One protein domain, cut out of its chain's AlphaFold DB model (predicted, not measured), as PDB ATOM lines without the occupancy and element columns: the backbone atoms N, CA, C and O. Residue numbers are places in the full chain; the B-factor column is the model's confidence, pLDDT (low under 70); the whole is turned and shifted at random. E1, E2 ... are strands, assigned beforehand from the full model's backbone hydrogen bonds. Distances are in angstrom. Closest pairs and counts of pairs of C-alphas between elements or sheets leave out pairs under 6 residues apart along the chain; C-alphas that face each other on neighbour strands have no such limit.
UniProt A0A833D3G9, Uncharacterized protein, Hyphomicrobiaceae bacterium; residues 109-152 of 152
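Overview. This is residues 109 to 152 of the 152 residues of an uncharacterized protein of Hyphomicrobiaceae bacterium (UniProt A0A833D3G9). A narrow, elongated sheet of three strands zigzags along the chain, with a long hairpin, E2 and E3, that turns sharply within E2, and the shorter E1 beside the first part of E2. After E3 the last residues fold back on themselves in a small loop, where residues 143 to 144 pair with residues 150 to 151, antiparallel. The printed part has 44 residues, with no named helix and three named strands, E1, E2 and E3, in that order both along the chain and across the antiparallel sheet; the class is all strand. It is only just compact, close to loose, with a radius of gyration of the C-alphas of 11.0 A, and spans 34 by 19 by 12 A.

Arrangement. E1, residues 111 to 115, and E2, residues 118 to 127, form a hairpin with a tight link, antiparallel at 157 degrees. N 113 and O 120 are within hydrogen-bond range at 2.9 A. E2 bends by 82 degrees at residue 124. E2 and E3, residues 131 to 138, form a second hairpin with a tight link, antiparallel at 160 degrees. N 121 and O 135 are 2.8 A apart, and beyond the bend N 127 and O 131 are also 2.8 A apart, both within hydrogen-bond range. The three strands are a meander, each the antiparallel neighbour of the one before, with E1 and E3 as edge strands.

Along the chain. E1 begins at C-alpha 111, (185.035, 175.557, 201.195), and measures 13.0 A. E2 measures 22.9 A. E3 measures 21.4 A and ends at C-alpha 138, (196.517, 174.703, 189.107).

Size, cuts and confidence. The C-alphas of Pro 128 and Lys 141, the two farthest apart, are 34.0 A apart. The sheet is twisted, with C-alphas up to 4.3 A off its best plane. Residues 139 to 152, to the chain's last residue, hold no named element. The printed part has no cut, and no printed residue is under 70 in pLDDT.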
ATOM      1  N   VAL A 109     186.860 176.444 207.809       91.31
ATOM      2  CA  VAL A 109     185.587 176.041 207.201       91.31
ATOM      3  C   VAL A 109     185.856 175.288 205.903       91.31
ATOM      4  O   VAL A 109     186.661 175.735 205.079       91.31
ATOM      5  N   LYS A 110     185.138 174.176 205.686       90.69
ATOM      6  CA  LYS A 110     185.139 173.496 204.387       90.69
ATOM      7  C   LYS A 110     184.616 174.443 203.321       90.69
ATOM      8  O   LYS A 110     183.482 174.909 203.396       90.69
ATOM      9  N   SER A 111     185.439 174.727 202.325       91.81
ATOM     10  CA  SER A 111     185.035 175.557 201.195       91.81
ATOM     11  C   SER A 111     185.768 175.139 199.935       91.81
ATOM     12  O   SER A 111     186.891 174.636 199.982       91.81
ATOM     13  N   CYS A 112     185.109 175.347 198.800       93.25
ATOM     14  CA  CYS A 112     185.682 175.133 197.485       93.25
ATOM     15  C   CYS A 112     185.419 176.362 196.619       93.25
ATOM     16  O   CYS A 112     184.318 176.911 196.623       93.25
ATOM     17  N   SER A 113     186.433 176.800 195.879       94.62
ATOM     18  CA  SER A 113     186.323 177.896 194.922       94.62
ATOM     19  C   SER A 113     187.188 177.587 193.708       94.62
ATOM     20  O   SER A 113     188.376 177.318 193.849       94.62
ATOM     21  N   CYS A 114     186.612 177.652 192.511       93.75
ATOM     22  CA  CYS A 114     187.350 177.562 191.256       93.75
ATOM     23  C   CYS A 114     187.411 178.954 190.624       93.75
ATOM     24  O   CYS A 114     186.373 179.531 190.300       93.75
ATOM     25  N   ARG A 115     188.610 179.532 190.494       95.06
ATOM     26  CA  ARG A 115     188.815 180.865 189.900       95.06
ATOM     27  C   ARG A 115     190.102 180.881 189.093       95.06
ATOM     28  O   ARG A 115     191.120 180.403 189.580       95.06
ATOM     29  N   ASN A 116     190.071 181.462 187.895       93.31
ATOM     30  CA  ASN A 116     191.246 181.625 187.027       93.31
ATOM     31  C   ASN A 116     192.029 180.318 186.815       93.31
ATOM     32  O   ASN A 116     193.245 180.299 186.991       93.31
ATOM     33  N   ASN A 117     191.335 179.215 186.504       93.81
ATOM     34  CA  ASN A 117     191.944 177.887 186.352       93.81
ATOM     35  C   ASN A 117     192.697 177.399 187.603       93.81
ATOM     36  O   ASN A 117     193.591 176.565 187.511       93.81
ATOM     37  N   ARG A 118     192.344 177.901 188.791       95.69
ATOM     38  CA  ARG A 118     192.894 177.455 190.073       95.69
ATOM     39  C   ARG A 118     191.775 176.986 190.985       95.69
ATOM     40  O   ARG A 118     190.785 177.692 191.191       95.69
ATOM     41  N   LEU A 119     191.953 175.793 191.532       94.62
ATOM     42  CA  LEU A 119     191.044 175.177 192.482       94.62
ATOM     43  C   LEU A 119     191.559 175.425 193.896       94.62
ATOM     44  O   LEU A 119     192.641 174.972 194.257       94.62
ATOM     45  N   TYR A 120     190.775 176.150 194.681       93.62
ATOM     46  CA  TYR A 120     191.027 176.460 196.080       93.62
ATOM     47  C   TYR A 120     190.128 175.567 196.931       93.62
ATOM     48  O   TYR A 120     188.906 175.645 196.817       93.62
ATOM     49  N   ILE A 121     190.725 174.740 197.783       92.81
ATOM     50  CA  ILE A 121     190.019 173.854 198.709       92.81
ATOM     51  C   ILE A 121     190.495 174.188 200.116       92.81
ATOM     52  O   ILE A 121     191.678 174.061 200.414       92.81
ATOM     53  N   SER A 122     189.584 174.604 200.985       90.25
ATOM     54  CA  SER A 122     189.840 174.684 202.423       90.25
ATOM     55  C   SER A 122     189.221 173.466 203.085       90.25
ATOM     56  O   SER A 122     188.063 173.147 202.808       90.25
ATOM     57  N   THR A 123     189.964 172.800 203.965       86.69
ATOM     58  CA  THR A 123     189.394 171.762 204.828       86.69
ATOM     59  C   THR A 123     188.954 172.376 206.163       86.69
ATOM     60  O   THR A 123     189.235 173.538 206.463       86.69
ATOM     61  N   ASP A 124     188.236 171.603 206.971       88.62
ATOM     62  CA  ASP A 124     187.901 171.909 208.372       88.62
ATOM     63  C   ASP A 124     189.047 171.597 209.348       88.62
ATOM     64  O   ASP A 124     188.875 171.638 210.570       88.62
ATOM     65  N   THR A 125     190.217 171.247 208.817       89.94
ATOM     66  CA  THR A 125     191.369 170.808 209.597       89.94
ATOM     67  C   THR A 125     192.231 172.002 209.983       89.94
ATOM     68  O   THR A 125     192.622 172.804 209.133       89.94
ATOM     69  N   CYS A 126     192.575 172.081 211.265       90.94
ATOM     70  CA  CYS A 126     193.537 173.041 211.787       90.94
ATOM     71  C   CYS A 126     194.859 172.333 212.109       90.94
ATOM     72  O   CYS A 126     194.865 171.286 212.754       90.94
ATOM     73  N   SER A 127     195.972 172.922 211.679       88.50
ATOM     74  CA  SER A 127     197.331 172.507 212.015       88.50
ATOM     75  C   SER A 127     198.025 173.614 212.813       88.50
ATOM     76  O   SER A 127     198.003 174.766 212.381       88.50
ATOM     77  N   PRO A 128     198.696 173.306 213.936       82.62
ATOM     78  CA  PRO A 128     199.453 174.305 214.691       82.62
ATOM     79  C   PRO A 128     200.569 174.972 213.873       82.62
ATOM     80  O   PRO A 128     200.932 176.109 214.148       82.62
ATOM     81  N   VAL A 129     201.102 174.271 212.866       82.31
ATOM     82  CA  VAL A 129     202.236 174.739 212.054       82.31
ATOM     83  C   VAL A 129     201.772 175.576 210.862       82.31
ATOM     84  O   VAL A 129     202.379 176.593 210.544       82.31
ATOM     85  N   SER A 130     200.705 175.146 210.184       83.38
ATOM     86  CA  SER A 130     200.252 175.734 208.914       83.38
ATOM     87  C   SER A 130     198.920 176.484 209.006       83.38
ATOM     88  O   SER A 130     198.471 177.062 208.017       83.38
ATOM     89  N   GLY A 131     198.289 176.511 210.180       89.44
ATOM     90  CA  GLY A 131     196.982 177.120 210.395       89.44
ATOM     91  C   GLY A 131     195.837 176.294 209.811       89.44
ATOM     92  O   GLY A 131     195.866 175.062 209.828       89.44
ATOM     93  N   CYS A 132     194.799 176.963 209.304       90.69
ATOM     94  CA  CYS A 132     193.718 176.277 208.598       90.69
ATOM     95  C   CYS A 132     194.224 175.701 207.275       90.69
ATOM     96  O   CYS A 132     194.748 176.434 206.431       90.69
ATOM     97  N   ASN A 133     194.040 174.396 207.087       90.38
ATOM     98  CA  ASN A 133     194.586 173.694 205.939       90.38
ATOM     99  C   ASN A 133     193.868 174.107 204.643       90.38
ATOM    100  O   ASN A 133     192.642 174.014 204.516       90.38
ATOM    101  N   ARG A 134     194.655 174.582 203.677       90.06
ATOM    102  CA  ARG A 134     194.198 175.067 202.377       90.06
ATOM    103  C   ARG A 134     195.081 174.475 201.296       90.06
ATOM    104  O   ARG A 134     196.301 174.571 201.357       90.06
ATOM    105  N   THR A 135     194.450 173.908 200.283       90.69
ATOM    106  CA  THR A 135     195.110 173.381 199.094       90.69
ATOM    107  C   THR A 135     194.734 174.248 197.902       90.69
ATOM    108  O   THR A 135     193.560 174.549 197.690       90.69
ATOM    109  N   VAL A 136     195.735 174.656 197.123       92.88
ATOM    110  CA  VAL A 136     195.532 175.382 195.867       92.88
ATOM    111  C   VAL A 136     196.159 174.575 194.745       92.88
ATOM    112  O   VAL A 136     197.364 174.337 194.751       92.88
ATOM    113  N   MET A 137     195.345 174.174 193.775       93.81
ATOM    114  CA  MET A 137     195.783 173.409 192.610       93.81
ATOM    115  C   MET A 137     195.648 174.249 191.348       93.81
ATOM    116  O   MET A 137     194.676 174.987 191.188       93.81
ATOM    117  N   ASN A 138     196.624 174.140 190.447       96.56
ATOM    118  CA  ASN A 138     196.517 174.703 189.107       96.56
ATOM    119  C   ASN A 138     195.845 173.678 188.188       96.56
ATOM    120  O   ASN A 138     196.320 172.550 188.082       96.56
ATOM    121  N   CYS A 139     194.763 174.075 187.530       95.62
ATOM    122  CA  CYS A 139     193.933 173.221 186.695       95.62
ATOM    123  C   CYS A 139     193.836 173.824 185.281       95.62
ATOM    124  O   CYS A 139     192.913 174.594 185.007       95.62
ATOM    125  N   PRO A 140     194.766 173.497 184.360       94.31
ATOM    126  CA  PRO A 140     194.861 174.137 183.043       94.31
ATOM    127  C   PRO A 140     193.582 174.063 182.199       94.31
ATOM    128  O   PRO A 140     193.302 174.982 181.433       94.31
ATOM    129  N   LYS A 141     192.800 172.989 182.354       93.62
ATOM    130  CA  LYS A 141     191.534 172.761 181.641       93.62
ATOM    131  C   LYS A 141     190.301 173.256 182.413       93.62
ATOM    132  O   LYS A 141     189.174 172.979 182.015       93.62
ATOM    133  N   GLY A 142     190.503 173.984 183.511       93.00
ATOM    134  CA  GLY A 142     189.449 174.423 184.422       93.00
ATOM    135  C   GLY A 142     189.263 173.487 185.618       93.00
ATOM    136  O   GLY A 142     189.921 172.457 185.748       93.00
ATOM    137  N   CYS A 143     188.377 173.869 186.534       95.44
ATOM    138  CA  CYS A 143     188.072 173.122 187.750       95.44
ATOM    139  C   CYS A 143     186.570 173.123 188.047       95.44
ATOM    140  O   CYS A 143     185.831 173.993 187.592       95.44
ATOM    141  N   THR A 144     186.124 172.159 188.849       93.88
ATOM    142  CA  THR A 144     184.764 172.123 189.398       93.88
ATOM    143  C   THR A 144     184.806 171.863 190.899       93.88
ATOM    144  O   THR A 144     185.726 171.222 191.400       93.88
ATOM    145  N   CYS A 145     183.800 172.375 191.606       91.00
ATOM    146  CA  CYS A 145     183.556 172.128 193.027       91.00
ATOM    147  C   CYS A 145     182.366 171.186 193.276       91.00
ATOM    148  O   CYS A 145     182.099 170.855 194.426       91.00
ATOM    149  N   ASN A 146     181.636 170.793 192.226       89.12
ATOM    150  CA  ASN A 146     180.398 170.013 192.304       89.12
ATOM    151  C   ASN A 146     180.467 168.832 191.312       89.12
ATOM    152  O   ASN A 146     180.842 169.055 190.153       89.12
ATOM    153  N   PRO A 147     180.126 167.586 191.703       83.56
ATOM    154  CA  PRO A 147     179.776 167.115 193.058       83.56
ATOM    155  C   PRO A 147     180.957 167.061 194.028       83.56
ATOM    156  O   PRO A 147     180.761 167.174 195.231       83.56
ATOM    157  N   GLU A 148     182.179 166.962 193.503       89.19
ATOM    158  CA  GLU A 148     183.406 166.922 194.295       89.19
ATOM    159  C   GLU A 148     184.470 167.846 193.687       89.19
ATOM    160  O   GLU A 148     184.530 167.965 192.455       89.19
ATOM    161  N   PRO A 149     185.322 168.482 194.515       91.75
ATOM    162  CA  PRO A 149     186.405 169.338 194.047       91.75
ATOM    163  C   PRO A 149     187.422 168.575 193.192       91.75
ATOM    164  O   PRO A 149     188.104 167.681 193.690       91.75
ATOM    165  N   ARG A 150     187.576 168.953 191.919       93.50
ATOM    166  CA  ARG A 150     188.593 168.372 191.024       93.50
ATOM    167  C   ARG A 150     189.005 169.317 189.897       93.50
ATOM    168  O   ARG A 150     188.231 170.185 189.484       93.50
ATOM    169  N   CYS A 151     190.221 169.130 189.389       93.88
ATOM    170  CA  CYS A 151     190.614 169.668 188.086       93.88
ATOM    171  C   CYS A 151     189.916 168.878 186.963       93.88
ATOM    172  O   CYS A 151     189.604 167.698 187.144       93.88
ATOM    173  N   LEU A 152     189.666 169.539 185.832       91.88
ATOM    174  CA  LEU A 152     189.128 168.937 184.606       91.88
ATOM    175  C   LEU A 152     190.245 168.462 183.660       91.88
ATOM    176  O   LEU A 152     191.392 168.953 183.791       91.88
TER     177      LEU A 152